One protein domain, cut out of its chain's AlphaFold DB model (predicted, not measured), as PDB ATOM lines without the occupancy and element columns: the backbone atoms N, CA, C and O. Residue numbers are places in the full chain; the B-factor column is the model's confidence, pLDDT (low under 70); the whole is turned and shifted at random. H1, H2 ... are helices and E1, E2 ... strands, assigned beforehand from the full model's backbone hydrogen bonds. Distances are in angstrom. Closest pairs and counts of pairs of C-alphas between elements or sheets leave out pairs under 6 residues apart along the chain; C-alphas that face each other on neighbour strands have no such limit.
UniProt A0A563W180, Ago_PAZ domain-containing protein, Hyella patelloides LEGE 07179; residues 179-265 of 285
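AT A GLANCE: This is residues 179 to 265 of the 285 residues of the protein "Ago_PAZ domain-containing protein" of Hyella patelloides LEGE 07179 (UniProt A0A563W180). A small antiparallel sheet of five strands is curled like part of a barrel and left open between its edge strands E4 and E5, with three short helices round its rim. H1 is near E5, while H2 and H3 gather beyond E4 with the long link of residues 208 to 223; residues 183 to 188 stick out. The 87 printed residues hold the named elements in the order H1, E1, E2, H2, H3, E3, E4, E5, and the sheet's order is E4, E3, E2, E1, E5. The class is mixed, helices and strands, with 42 residues, under half, in named elements. The whole is compact, with a radius of gyration of the C-alphas of 12.3 A and spans of 34 by 31 by 25 A.

IN THESE COORDINATES: H1, residues 179 to 184, begins at C-alpha 179 (80.595, 199.046, 165.060) and is 8.9 A long. E1, residues 192 to 195, measures 10.4 A, and E2, residues 201 to 207, measures 16.3 A and ends at C-alpha 207 (83.257, 190.986, 159.225). H2, residues 224 to 230, is 10.0 A long, and H3, residues 235 to 239, is 6.1 A. E3, residues 243 to 247, measures 13.5 A, and E4, residues 253 to 257, 13.1 A. E5, residues 261 to 263, is 6.9 A long and ends at C-alpha 263 (88.934, 202.530, 162.458).

HOW THE PARTS SIT: H1 only grazes the sheet, with its residues 179 to 182; its closest C-alpha to E5 is that of Trp 181, 7.6 A from that of Pro 263. E1 and E2 form a hairpin, with N 202 and O 193 2.8 A apart, and E1 is also antiparallel to E5, with N 194 and O 262 2.8 A apart. The pairing of E2 is staggered: residues 201 to 203 pair with E1, residues 203 to 207 with E3, where N 205 and O 245 are 2.9 A apart. E3 and E4 form a hairpin, with N 246 and O 254 2.9 A apart. E4 and E5 meet only through their link. H2 only grazes the sheet, with residues 224 to 228; the closest C-alphas of H2 and E4, those of Leu 224 and His 256, are 7.2 A apart. H2 and H3 only just touch, with 3 pairs of C-alphas within 8 A, the closest being Ala 225 and Ile 238 at 6.2 A. H3 is not on the sheet. In H1, H2 and H3 every O i to N i+4 pair is within hydrogen-bond range.

THE WHOLE: The two C-alphas farthest apart, those of Asn 187 and Gly 221, are 35.0 A apart. The printed part has no cut. The link from E2 to H2, 16 residues, is long; in it residues 216 to 217 pair antiparallel with residues 222 to 223. The mean pLDDT of the printed part is 94.3, and no printed residue is under 70.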
ATOM      1  N   GLU A 179      82.038 199.272 165.108       96.00
ATOM      2  CA  GLU A 179      80.595 199.046 165.060       96.00
ATOM      3  C   GLU A 179      79.824 200.340 164.784       96.00
ATOM      4  O   GLU A 179      79.101 200.413 163.793       96.00
ATOM      5  N   GLU A 180      80.050 201.374 165.596       96.25
ATOM      6  CA  GLU A 180      79.425 202.696 165.440       96.25
ATOM      7  C   GLU A 180      79.766 203.318 164.082       96.25
ATOM      8  O   GLU A 180      78.886 203.804 163.371       96.25
ATOM      9  N   TRP A 181      81.036 203.228 163.667       95.88
ATOM     10  CA  TRP A 181      81.461 203.727 162.363       95.88
ATOM     11  C   TRP A 181      80.702 203.058 161.219       95.88
ATOM     12  O   TRP A 181      80.240 203.738 160.312       95.88
ATOM     13  N   ASN A 182      80.556 201.733 161.240       94.19
ATOM     14  CA  ASN A 182      79.855 201.016 160.176       94.19
ATOM     15  C   ASN A 182      78.345 201.282 160.172       94.19
ATOM     16  O   ASN A 182      77.725 201.168 159.118       94.19
ATOM     17  N   GLN A 183      77.747 201.605 161.320       93.75
ATOM     18  CA  GLN A 183      76.338 201.999 161.387       93.75
ATOM     19  C   GLN A 183      76.121 203.364 160.730       93.75
ATOM     20  O   GLN A 183      75.192 203.520 159.940       93.75
ATOM     21  N   GLN A 184      77.010 204.324 160.995       94.50
ATOM     22  CA  GLN A 184      76.910 205.664 160.421       94.50
ATOM     23  C   GLN A 184      77.395 205.731 158.961       94.50
ATOM     24  O   GLN A 184      76.821 206.437 158.132       94.50
ATOM     25  N   TYR A 185      78.459 204.996 158.631       93.56
ATOM     26  CA  TYR A 185      79.174 205.060 157.354       93.56
ATOM     27  C   TYR A 185      79.339 203.672 156.703       93.56
ATOM     28  O   TYR A 185      80.463 203.260 156.406       93.56
ATOM     29  N   PRO A 186      78.241 202.950 156.399       89.88
ATOM     30  CA  PRO A 186      78.278 201.537 155.987       89.88
ATOM     31  C   PRO A 186      79.058 201.263 154.694       89.88
ATOM     32  O   PRO A 186      79.526 200.149 154.476       89.88
ATOM     33  N   ASN A 187      79.214 202.278 153.839       88.88
ATOM     34  CA  ASN A 187      79.838 202.152 152.520       88.88
ATOM     35  C   ASN A 187      81.224 202.815 152.440       88.88
ATOM     36  O   ASN A 187      81.648 203.174 151.342       88.88
ATOM     37  N   ILE A 188      81.883 203.096 153.568       92.31
ATOM     38  CA  ILE A 188      83.257 203.620 153.570       92.31
ATOM     39  C   ILE A 188      84.209 202.473 153.916       92.31
ATOM     40  O   ILE A 188      84.092 201.910 155.004       92.31
ATOM     41  N   PRO A 189      85.139 202.101 153.017       90.56
ATOM     42  CA  PRO A 189      86.030 200.974 153.252       90.56
ATOM     43  C   PRO A 189      87.007 201.265 154.397       90.56
ATOM     44  O   PRO A 189      87.582 202.349 154.494       90.56
ATOM     45  N   ILE A 190      87.227 200.263 155.252       94.81
ATOM     46  CA  ILE A 190      88.133 200.340 156.404       94.81
ATOM     47  C   ILE A 190      89.189 199.260 156.246       94.81
ATOM     48  O   ILE A 190      88.883 198.070 156.232       94.81
ATOM     49  N   LYS A 191      90.451 199.675 156.143       94.94
ATOM     50  CA  LYS A 191      91.579 198.753 155.949       94.94
ATOM     51  C   LYS A 191      92.296 198.399 157.246       94.94
ATOM     52  O   LYS A 191      92.758 197.276 157.423       94.94
ATOM     53  N   TRP A 192      92.412 199.366 158.149       95.75
ATOM     54  CA  TRP A 192      93.151 199.221 159.397       95.75
ATOM     55  C   TRP A 192      92.271 199.612 160.570       95.75
ATOM     56  O   TRP A 192      91.527 200.588 160.500       95.75
ATOM     57  N   VAL A 193      92.400 198.864 161.657       96.44
ATOM     58  CA  VAL A 193      91.717 199.115 162.921       96.44
ATOM     59  C   VAL A 193      92.720 199.081 164.067       96.44
ATOM     60  O   VAL A 193      93.756 198.421 163.984       96.44
ATOM     61  N   ARG A 194      92.431 199.790 165.150       94.81
ATOM     62  CA  ARG A 194      93.250 199.836 166.364       94.81
ATOM     63  C   ARG A 194      92.420 199.431 167.565       94.81
ATOM     64  O   ARG A 194      91.252 199.791 167.641       94.81
ATOM     65  N   ASN A 195      93.014 198.717 168.509       95.38
ATOM     66  CA  ASN A 195      92.341 198.368 169.754       95.38
ATOM     67  C   ASN A 195      91.883 199.623 170.517       95.38
ATOM     68  O   ASN A 195      92.562 200.648 170.519       95.38
ATOM     69  N   THR A 196      90.750 199.524 171.212       93.19
ATOM     70  CA  THR A 196      90.250 200.596 172.094       93.19
ATOM     71  C   THR A 196      90.991 200.659 173.433       93.19
ATOM     72  O   THR A 196      90.916 201.664 174.130       93.19
ATOM     73  N   TYR A 197      91.703 199.590 173.792       88.69
ATOM     74  CA  TYR A 197      92.290 199.375 175.118       88.69
ATOM     75  C   TYR A 197      93.825 199.309 175.121       88.69
ATOM     76  O   TYR A 197      94.427 199.226 176.188       88.69
ATOM     77  N   ASP A 198      94.474 199.309 173.952       87.75
ATOM     78  CA  ASP A 198      95.930 199.409 173.833       87.75
ATOM     79  C   ASP A 198      96.366 199.982 172.471       87.75
ATOM     80  O   ASP A 198      95.556 200.330 171.614       87.75
ATOM     81  N   ASP A 199      97.679 200.103 172.265       83.06
ATOM     82  CA  ASP A 199      98.251 200.704 171.059       83.06
ATOM     83  C   ASP A 199      98.373 199.731 169.866       83.06
ATOM     84  O   ASP A 199      98.966 200.082 168.841       83.06
ATOM     85  N   ARG A 200      97.839 198.502 169.955       89.44
ATOM     86  CA  ARG A 200      97.948 197.528 168.859       89.44
ATOM     87  C   ARG A 200      96.987 197.866 167.725       89.44
ATOM     88  O   ARG A 200      95.824 198.193 167.938       89.44
ATOM     89  N   SER A 201      97.503 197.752 166.506       93.06
ATOM     90  CA  SER A 201      96.757 197.951 165.264       93.06
ATOM     91  C   SER A 201      96.787 196.688 164.414       93.06
ATOM     92  O   SER A 201      97.764 195.932 164.442       93.06
ATOM     93  N   TRP A 202      95.728 196.490 163.643       96.56
ATOM     94  CA  TRP A 202      95.483 195.307 162.836       96.56
ATOM     95  C   TRP A 202      94.925 195.685 161.472       96.56
ATOM     96  O   TRP A 202      94.235 196.693 161.325       96.56
ATOM     97  N   GLU A 203      95.217 194.861 160.477       97.44
ATOM     98  CA  GLU A 203      94.539 194.908 159.190       97.44
ATOM     99  C   GLU A 203      93.181 194.224 159.350       97.44
ATOM    100  O   GLU A 203      93.121 193.091 159.840       97.44
ATOM    101  N   LEU A 204      92.103 194.913 158.978       97.25
ATOM    102  CA  LEU A 204      90.759 194.346 158.968       97.25
ATOM    103  C   LEU A 204      90.611 193.471 157.724       97.25
ATOM    104  O   LEU A 204      90.827 193.942 156.610       97.25
ATOM    105  N   VAL A 205      90.255 192.202 157.915       96.69
ATOM    106  CA  VAL A 205      90.145 191.242 156.810       96.69
ATOM    107  C   VAL A 205      88.697 191.047 156.392       96.69
ATOM    108  O   VAL A 205      88.371 191.166 155.215       96.69
ATOM    109  N   ARG A 206      87.820 190.746 157.354       95.44
ATOM    110  CA  ARG A 206      86.390 190.535 157.103       95.44
ATOM    111  C   ARG A 206      85.562 190.711 158.368       95.44
ATOM    112  O   ARG A 206      86.069 190.562 159.480       95.44
ATOM    113  N   ILE A 207      84.277 190.981 158.176       95.19
ATOM    114  CA  ILE A 207      83.257 190.986 159.225       95.19
ATOM    115  C   ILE A 207      82.445 189.698 159.068       95.19
ATOM    116  O   ILE A 207      81.970 189.405 157.970       95.19
ATOM    117  N   SER A 208      82.326 188.913 160.137       94.50
ATOM    118  CA  SER A 208      81.550 187.669 160.157       94.50
ATOM    119  C   SER A 208      80.115 187.923 160.619       94.50
ATOM    120  O   SER A 208      79.813 188.923 161.272       94.50
ATOM    121  N   LYS A 209      79.224 186.994 160.263       90.88
ATOM    122  CA  LYS A 209      77.854 186.925 160.787       90.88
ATOM    123  C   LYS A 209      77.772 186.151 162.108       90.88
ATOM    124  O   LYS A 209      76.732 186.188 162.754       90.88
ATOM    125  N   GLU A 210      78.837 185.447 162.485       93.44
ATOM    126  CA  GLU A 210      78.915 184.700 163.742       93.44
ATOM    127  C   GLU A 210      78.893 185.652 164.937       93.44
ATOM    128  O   GLU A 210      79.548 186.702 164.929       93.44
ATOM    129  N   LYS A 211      78.159 185.277 165.984       94.50
ATOM    130  CA  LYS A 211      78.138 186.044 167.226       94.50
ATOM    131  C   LYS A 211      79.378 185.733 168.073       94.50
ATOM    132  O   LYS A 211      79.880 184.609 168.012       94.50
ATOM    133  N   PRO A 212      79.870 186.691 168.879       96.44
ATOM    134  CA  PRO A 212      81.017 186.458 169.755       96.44
ATOM    135  C   PRO A 212      80.839 185.290 170.741       96.44
ATOM    136  O   PRO A 212      81.824 184.677 171.145       96.44
ATOM    137  N   GLU A 213      79.608 184.987 171.148       96.25
ATOM    138  CA  GLU A 213      79.278 183.886 172.061       96.25
ATOM    139  C   GLU A 213      79.419 182.507 171.412       96.25
ATOM    140  O   GLU A 213      79.790 181.551 172.089       96.25
ATOM    141  N   ASP A 214      79.154 182.419 170.108       94.88
ATOM    142  CA  ASP A 214      79.106 181.152 169.373       94.88
ATOM    143  C   ASP A 214      80.491 180.739 168.841       94.88
ATOM    144  O   ASP A 214      80.714 179.581 168.487       94.88
ATOM    145  N   LEU A 215      81.444 181.678 168.790       95.62
ATOM    146  CA  LEU A 215      82.786 181.436 168.269       95.62
ATOM    147  C   LEU A 215      83.756 180.993 169.371       95.62
ATOM    148  O   LEU A 215      84.132 181.789 170.231       95.62
ATOM    149  N   ILE A 216      84.252 179.758 169.284       95.75
ATOM    150  CA  ILE A 216      85.295 179.233 170.177       95.75
ATOM    151  C   ILE A 216      86.692 179.576 169.649       95.75
ATOM    152  O   ILE A 216      87.026 179.315 168.495       95.75
ATOM    153  N   ILE A 217      87.550 180.121 170.516       92.38
ATOM    154  CA  ILE A 217      88.975 180.311 170.230       92.38
ATOM    155  C   ILE A 217      89.699 178.988 170.503       92.38
ATOM    156  O   ILE A 217      89.960 178.657 171.660       92.38
ATOM    157  N   GLU A 218      90.057 178.254 169.446       87.56
ATOM    158  CA  GLU A 218      90.590 176.878 169.519       87.56
ATOM    159  C   GLU A 218      91.727 176.701 170.535       87.56
ATOM    160  O   GLU A 218      91.673 175.818 171.386       87.56
ATOM    161  N   ASN A 219      92.722 177.593 170.523       87.69
ATOM    162  CA  ASN A 219      93.891 177.496 171.408       87.69
ATOM    163  C   ASN A 219      93.587 177.770 172.890       87.69
ATOM    164  O   ASN A 219      94.442 177.533 173.741       87.69
ATOM    165  N   LEU A 220      92.421 178.342 173.195       89.25
ATOM    166  CA  LEU A 220      92.026 178.719 174.552       89.25
ATOM    167  C   LEU A 220      90.824 177.918 175.064       89.25
ATOM    168  O   LEU A 220      90.582 177.927 176.265       89.25
ATOM    169  N   GLY A 221      90.068 177.258 174.180       93.38
ATOM    170  CA  GLY A 221      88.873 176.493 174.544       93.38
ATOM    171  C   GLY A 221      87.736 177.335 175.140       93.38
ATOM    172  O   GLY A 221      86.865 176.785 175.805       93.38
ATOM    173  N   ILE A 222      87.745 178.654 174.933       96.31
ATOM    174  CA  ILE A 222      86.726 179.593 175.434       96.31
ATOM    175  C   ILE A 222      86.104 180.377 174.281       96.31
ATOM    176  O   ILE A 222      86.733 180.543 173.232       96.31
ATOM    177  N   SER A 223      84.889 180.892 174.485       97.19
ATOM    178  CA  SER A 223      84.237 181.754 173.497       97.19
ATOM    179  C   SER A 223      84.988 183.080 173.317       97.19
ATOM    180  O   SER A 223      85.689 183.555 174.221       97.19
ATOM    181  N   LEU A 224      84.827 183.717 172.157       97.38
ATOM    182  CA  LEU A 224      85.364 185.052 171.897       97.38
ATOM    183  C   LEU A 224      84.777 186.085 172.874       97.38
ATOM    184  O   LEU A 224      85.502 186.956 173.366       97.38
ATOM    185  N   ALA A 225      83.490 185.955 173.204       97.12
ATOM    186  CA  ALA A 225      82.834 186.753 174.233       97.12
ATOM    187  C   ALA A 225      83.524 186.602 175.600       97.12
ATOM    188  O   ALA A 225      83.898 187.605 176.210       97.12
ATOM    189  N   ASP A 226      83.757 185.371 176.065       96.88
ATOM    190  CA  ASP A 226      84.393 185.104 177.364       96.88
ATOM    191  C   ASP A 226      85.846 185.563 177.406       96.88
ATOM    192  O   ASP A 226      86.295 186.137 178.404       96.88
ATOM    193  N   TYR A 227      86.571 185.400 176.297       96.69
ATOM    194  CA  TYR A 227      87.905 185.962 176.152       96.69
ATOM    195  C   TYR A 227      87.894 187.473 176.401       96.69
ATOM    196  O   TYR A 227      88.670 187.967 177.222       96.69
ATOM    197  N   HIS A 228      86.993 188.217 175.758       96.50
ATOM    198  CA  HIS A 228      86.916 189.664 175.939       96.50
ATOM    199  C   HIS A 228      86.358 190.071 177.314       96.50
ATOM    200  O   HIS A 228      86.861 191.043 177.883       96.50
ATOM    201  N   ARG A 229      85.433 189.307 177.915       96.12
ATOM    202  CA  ARG A 229      84.994 189.505 179.315       96.12
ATOM    203  C   ARG A 229      86.167 189.386 180.290       96.12
ATOM    204  O   ARG A 229      86.350 190.259 181.136       96.12
ATOM    205  N   SER A 230      87.047 188.395 180.102       94.44
ATOM    206  CA  SER A 230      88.286 188.258 180.892       94.44
ATOM    207  C   SER A 230      89.257 189.442 180.720       94.44
ATOM    208  O   SER A 230      90.151 189.658 181.540       94.44
ATOM    209  N   LYS A 231      89.074 190.235 179.653       93.19
ATOM    210  CA  LYS A 231      89.793 191.482 179.349       93.19
ATOM    211  C   LYS A 231      88.952 192.734 179.623       93.19
ATOM    212  O   LYS A 231      89.215 193.781 179.027       93.19
ATOM    213  N   GLN A 232      87.991 192.626 180.543       94.88
ATOM    214  CA  GLN A 232      87.166 193.730 181.041       94.88
ATOM    215  C   GLN A 232      86.262 194.368 179.974       94.88
ATOM    216  O   GLN A 232      85.934 195.547 180.075       94.88
ATOM    217  N   ALA A 233      85.861 193.620 178.941       95.12
ATOM    218  CA  ALA A 233      84.760 194.056 178.088       95.12
ATOM    219  C   ALA A 233      83.436 193.959 178.860       95.12
ATOM    220  O   ALA A 233      83.150 192.957 179.520       95.12
ATOM    221  N   THR A 234      82.636 195.012 178.769       96.12
ATOM    222  CA  THR A 234      81.301 195.104 179.354       96.12
ATOM    223  C   THR A 234      80.308 194.219 178.604       96.12
ATOM    224  O   THR A 234      80.479 193.906 177.427       96.12
ATOM    225  N   VAL A 235      79.213 193.851 179.272       95.31
ATOM    226  CA  VAL A 235      78.124 193.081 178.647       95.31
ATOM    227  C   VAL A 235      77.548 193.816 177.430       95.31
ATOM    228  O   VAL A 235      77.281 193.190 176.409       95.31
ATOM    229  N   ALA A 236      77.419 195.144 177.499       95.62
ATOM    230  CA  ALA A 236      76.926 195.956 176.388       95.62
ATOM    231  C   ALA A 236      77.875 195.940 175.176       95.62
ATOM    232  O   ALA A 236      77.408 195.782 174.048       95.62
ATOM    233  N   GLU A 237      79.193 196.045 175.397       95.69
ATOM    234  CA  GLU A 237      80.193 195.934 174.324       95.69
ATOM    235  C   GLU A 237      80.125 194.572 173.626       95.69
ATOM    236  O   GLU A 237      80.282 194.517 172.411       95.69
ATOM    237  N   ILE A 238      79.895 193.483 174.366       96.62
ATOM    238  CA  ILE A 238      79.764 192.143 173.780       96.62
ATOM    239  C   ILE A 238      78.454 192.013 172.993       96.62
ATOM    240  O   ILE A 238      78.481 191.640 171.826       96.62
ATOM    241  N   ASN A 239      77.319 192.380 173.594       94.38
ATOM    242  CA  ASN A 239      75.999 192.169 172.991       94.38
ATOM    243  C   ASN A 239      75.778 192.986 171.708       94.38
ATOM    244  O   ASN A 239      74.993 192.590 170.850       94.38
ATOM    245  N   SER A 240      76.433 194.145 171.595       94.31
ATOM    246  CA  SER A 240      76.372 195.003 170.405       94.31
ATOM    247  C   SER A 240      77.463 194.692 169.376       94.31
ATOM    248  O   SER A 240      77.461 195.271 168.291       94.31
ATOM    249  N   ALA A 241      78.394 193.785 169.683       96.00
ATOM    250  CA  ALA A 241      79.500 193.474 168.797       96.00
ATOM    251  C   ALA A 241      79.132 192.523 167.661       96.00
ATOM    252  O   ALA A 241      78.411 191.540 167.820       96.00
ATOM    253  N   ARG A 242      79.799 192.746 166.530       96.00
ATOM    254  CA  ARG A 242      80.000 191.741 165.489       96.00
ATOM    255  C   ARG A 242      81.376 191.108 165.630       96.00
ATOM    256  O   ARG A 242      82.351 191.775 165.997       96.00
ATOM    257  N   THR A 243      81.463 189.835 165.266       97.62
ATOM    258  CA  THR A 243      82.745 189.151 165.095       97.62
ATOM    259  C   THR A 243      83.446 189.692 163.855       97.62
ATOM    260  O   THR A 243      82.870 189.768 162.768       97.62
ATOM    261  N   ILE A 244      84.714 190.048 164.003       97.81
ATOM    262  CA  ILE A 244      85.590 190.471 162.915       97.81
ATOM    263  C   ILE A 244      86.835 189.595 162.892       97.81
ATOM    264  O   ILE A 244      87.270 189.082 163.920       97.81
ATOM    265  N   TYR A 245      87.441 189.466 161.719       97.69
ATOM    266  CA  TYR A 245      88.737 188.827 161.554       97.69
ATOM    267  C   TYR A 245      89.768 189.880 161.197       97.69
ATOM    268  O   TYR A 245      89.583 190.681 160.275       97.69
ATOM    269  N   VAL A 246      90.860 189.872 161.950       97.56
ATOM    270  CA  VAL A 246      91.949 190.826 161.806       97.56
ATOM    271  C   VAL A 246      93.277 190.094 161.705       97.56
ATOM    272  O   VAL A 246      93.409 188.964 162.165       97.56
ATOM    273  N   LYS A 247      94.292 190.726 161.122       97.00
ATOM    274  CA  LYS A 247      95.641 190.151 161.066       97.00
ATOM    275  C   LYS A 247      96.721 191.199 161.247       97.00
ATOM    276  O   LYS A 247      96.528 192.395 161.036       97.00
ATOM    277  N   LYS A 248      97.915 190.737 161.611       93.81
ATOM    278  CA  LYS A 248      99.133 191.528 161.391       93.81
ATOM    279  C   LYS A 248      99.514 191.430 159.911       93.81
ATOM    280  O   LYS A 248      99.221 190.427 159.274       93.81
ATOM    281  N   ARG A 249     100.267 192.408 159.392       81.19
ATOM    282  CA  ARG A 249     100.681 192.506 157.970       81.19
ATOM    283  C   ARG A 249     101.255 191.213 157.350       81.19
ATOM    284  O   ARG A 249     101.198 191.044 156.140       81.19
ATOM    285  N   LYS A 250     101.846 190.325 158.157       83.44
ATOM    286  CA  LYS A 250     102.342 188.993 157.752       83.44
ATOM    287  C   LYS A 250     101.928 187.897 158.750       83.44
ATOM    288  O   LYS A 250     102.704 186.991 159.030       83.44
ATOM    289  N   GLY A 251     100.771 188.058 159.386       89.44
ATOM    290  CA  GLY A 251     100.263 187.155 160.418       89.44
ATOM    291  C   GLY A 251      99.049 186.359 159.955       89.44
ATOM    292  O   GLY A 251      98.466 186.649 158.913       89.44
ATOM    293  N   GLN A 252      98.673 185.380 160.772       92.94
ATOM    294  CA  GLN A 252      97.412 184.661 160.628       92.94
ATOM    295  C   GLN A 252      96.228 185.562 160.988       92.94
ATOM    296  O   GLN A 252      96.371 186.528 161.747       92.94
ATOM    297  N   GLU A 253      95.071 185.232 160.421       94.81
ATOM    298  CA  GLU A 253      93.799 185.818 160.822       94.81
ATOM    299  C   GLU A 253      93.452 185.369 162.236       94.81
ATOM    300  O   GLU A 253      93.569 184.193 162.575       94.81
ATOM    301  N   ILE A 254      93.031 186.320 163.059       95.19
ATOM    302  CA  ILE A 254      92.554 186.074 164.411       95.19
ATOM    303  C   ILE A 254      91.172 186.709 164.579       95.19
ATOM    304  O   ILE A 254      90.932 187.796 164.036       95.19
ATOM    305  N   PRO A 255      90.262 186.060 165.319       96.62
ATOM    306  CA  PRO A 255      88.974 186.649 165.630       96.62
ATOM    307  C   PRO A 255      89.108 187.777 166.661       96.62
ATOM    308  O   PRO A 255      89.972 187.749 167.540       96.62
ATOM    309  N   HIS A 256      88.241 188.777 166.542       97.38
ATOM    310  CA  HIS A 256      88.121 189.927 167.436       97.38
ATOM    311  C   HIS A 256      86.674 190.446 167.409       97.38
ATOM    312  O   HIS A 256      85.879 190.024 166.571       97.38
ATOM    313  N   ILE A 257      86.323 191.385 168.288       97.75
ATOM    314  CA  ILE A 257      85.007 192.049 168.284       97.75
ATOM    315  C   ILE A 257      85.064 193.513 167.823       97.75
ATOM    316  O   ILE A 257      86.018 194.229 168.151       97.75
ATOM    317  N   SER A 258      84.047 193.951 167.065       97.62
ATOM    318  CA  SER A 258      83.962 195.281 166.425       97.62
ATOM    319  C   SER A 258      83.879 196.453 167.411       97.62
ATOM    320  O   SER A 258      84.413 197.524 167.135       97.62
ATOM    321  N   THR A 259      83.293 196.257 168.589       97.44
ATOM    322  CA  THR A 259      83.168 197.288 169.640       97.44
ATOM    323  C   THR A 259      84.473 197.543 170.399       97.44
ATOM    324  O   THR A 259      84.615 198.540 171.099       97.44
ATOM    325  N   ARG A 260      85.474 196.667 170.251       96.81
ATOM    326  CA  ARG A 260      86.782 196.778 170.926       96.81
ATOM    327  C   ARG A 260      87.906 197.234 170.007       96.81
ATOM    328  O   ARG A 260      89.078 197.209 170.393       96.81
ATOM    329  N   VAL A 261      87.553 197.663 168.802       97.12
ATOM    330  CA  VAL A 261      88.472 198.284 167.855       97.12
ATOM    331  C   VAL A 261      87.860 199.560 167.297       97.12
ATOM    332  O   VAL A 261      86.644 199.710 167.264       97.12
ATOM    333  N   ARG A 262      88.708 200.473 166.840       96.31
ATOM    334  CA  ARG A 262      88.341 201.714 166.162       96.31
ATOM    335  C   ARG A 262      88.971 201.748 164.775       96.31
ATOM    336  O   ARG A 262      90.095 201.258 164.635       96.31
ATOM    337  N   PRO A 263      88.313 202.316 163.758       96.31
ATOM    338  CA  PRO A 263      88.934 202.530 162.458       96.31
ATOM    339  C   PRO A 263      90.173 203.424 162.563       96.31
ATOM    340  O   PRO A 263      90.186 204.424 163.276       96.31
ATOM    341  N   SER A 264      91.220 203.097 161.815       94.44
ATOM    342  CA  SER A 264      92.316 204.034 161.569       94.44
ATOM    343  C   SER A 264      91.891 204.967 160.438       94.44
ATOM    344  O   SER A 264      92.024 204.604 159.271       94.44
ATOM    345  N   VAL A 265      91.355 206.139 160.788       93.94
ATOM    346  CA  VAL A 265      90.853 207.131 159.822       93.94
ATOM    347  C   VAL A 265      91.963 207.551 158.853       93.94
ATOM    348  O   VAL A 265      93.088 207.845 159.267       93.94
TER     349      VAL A 265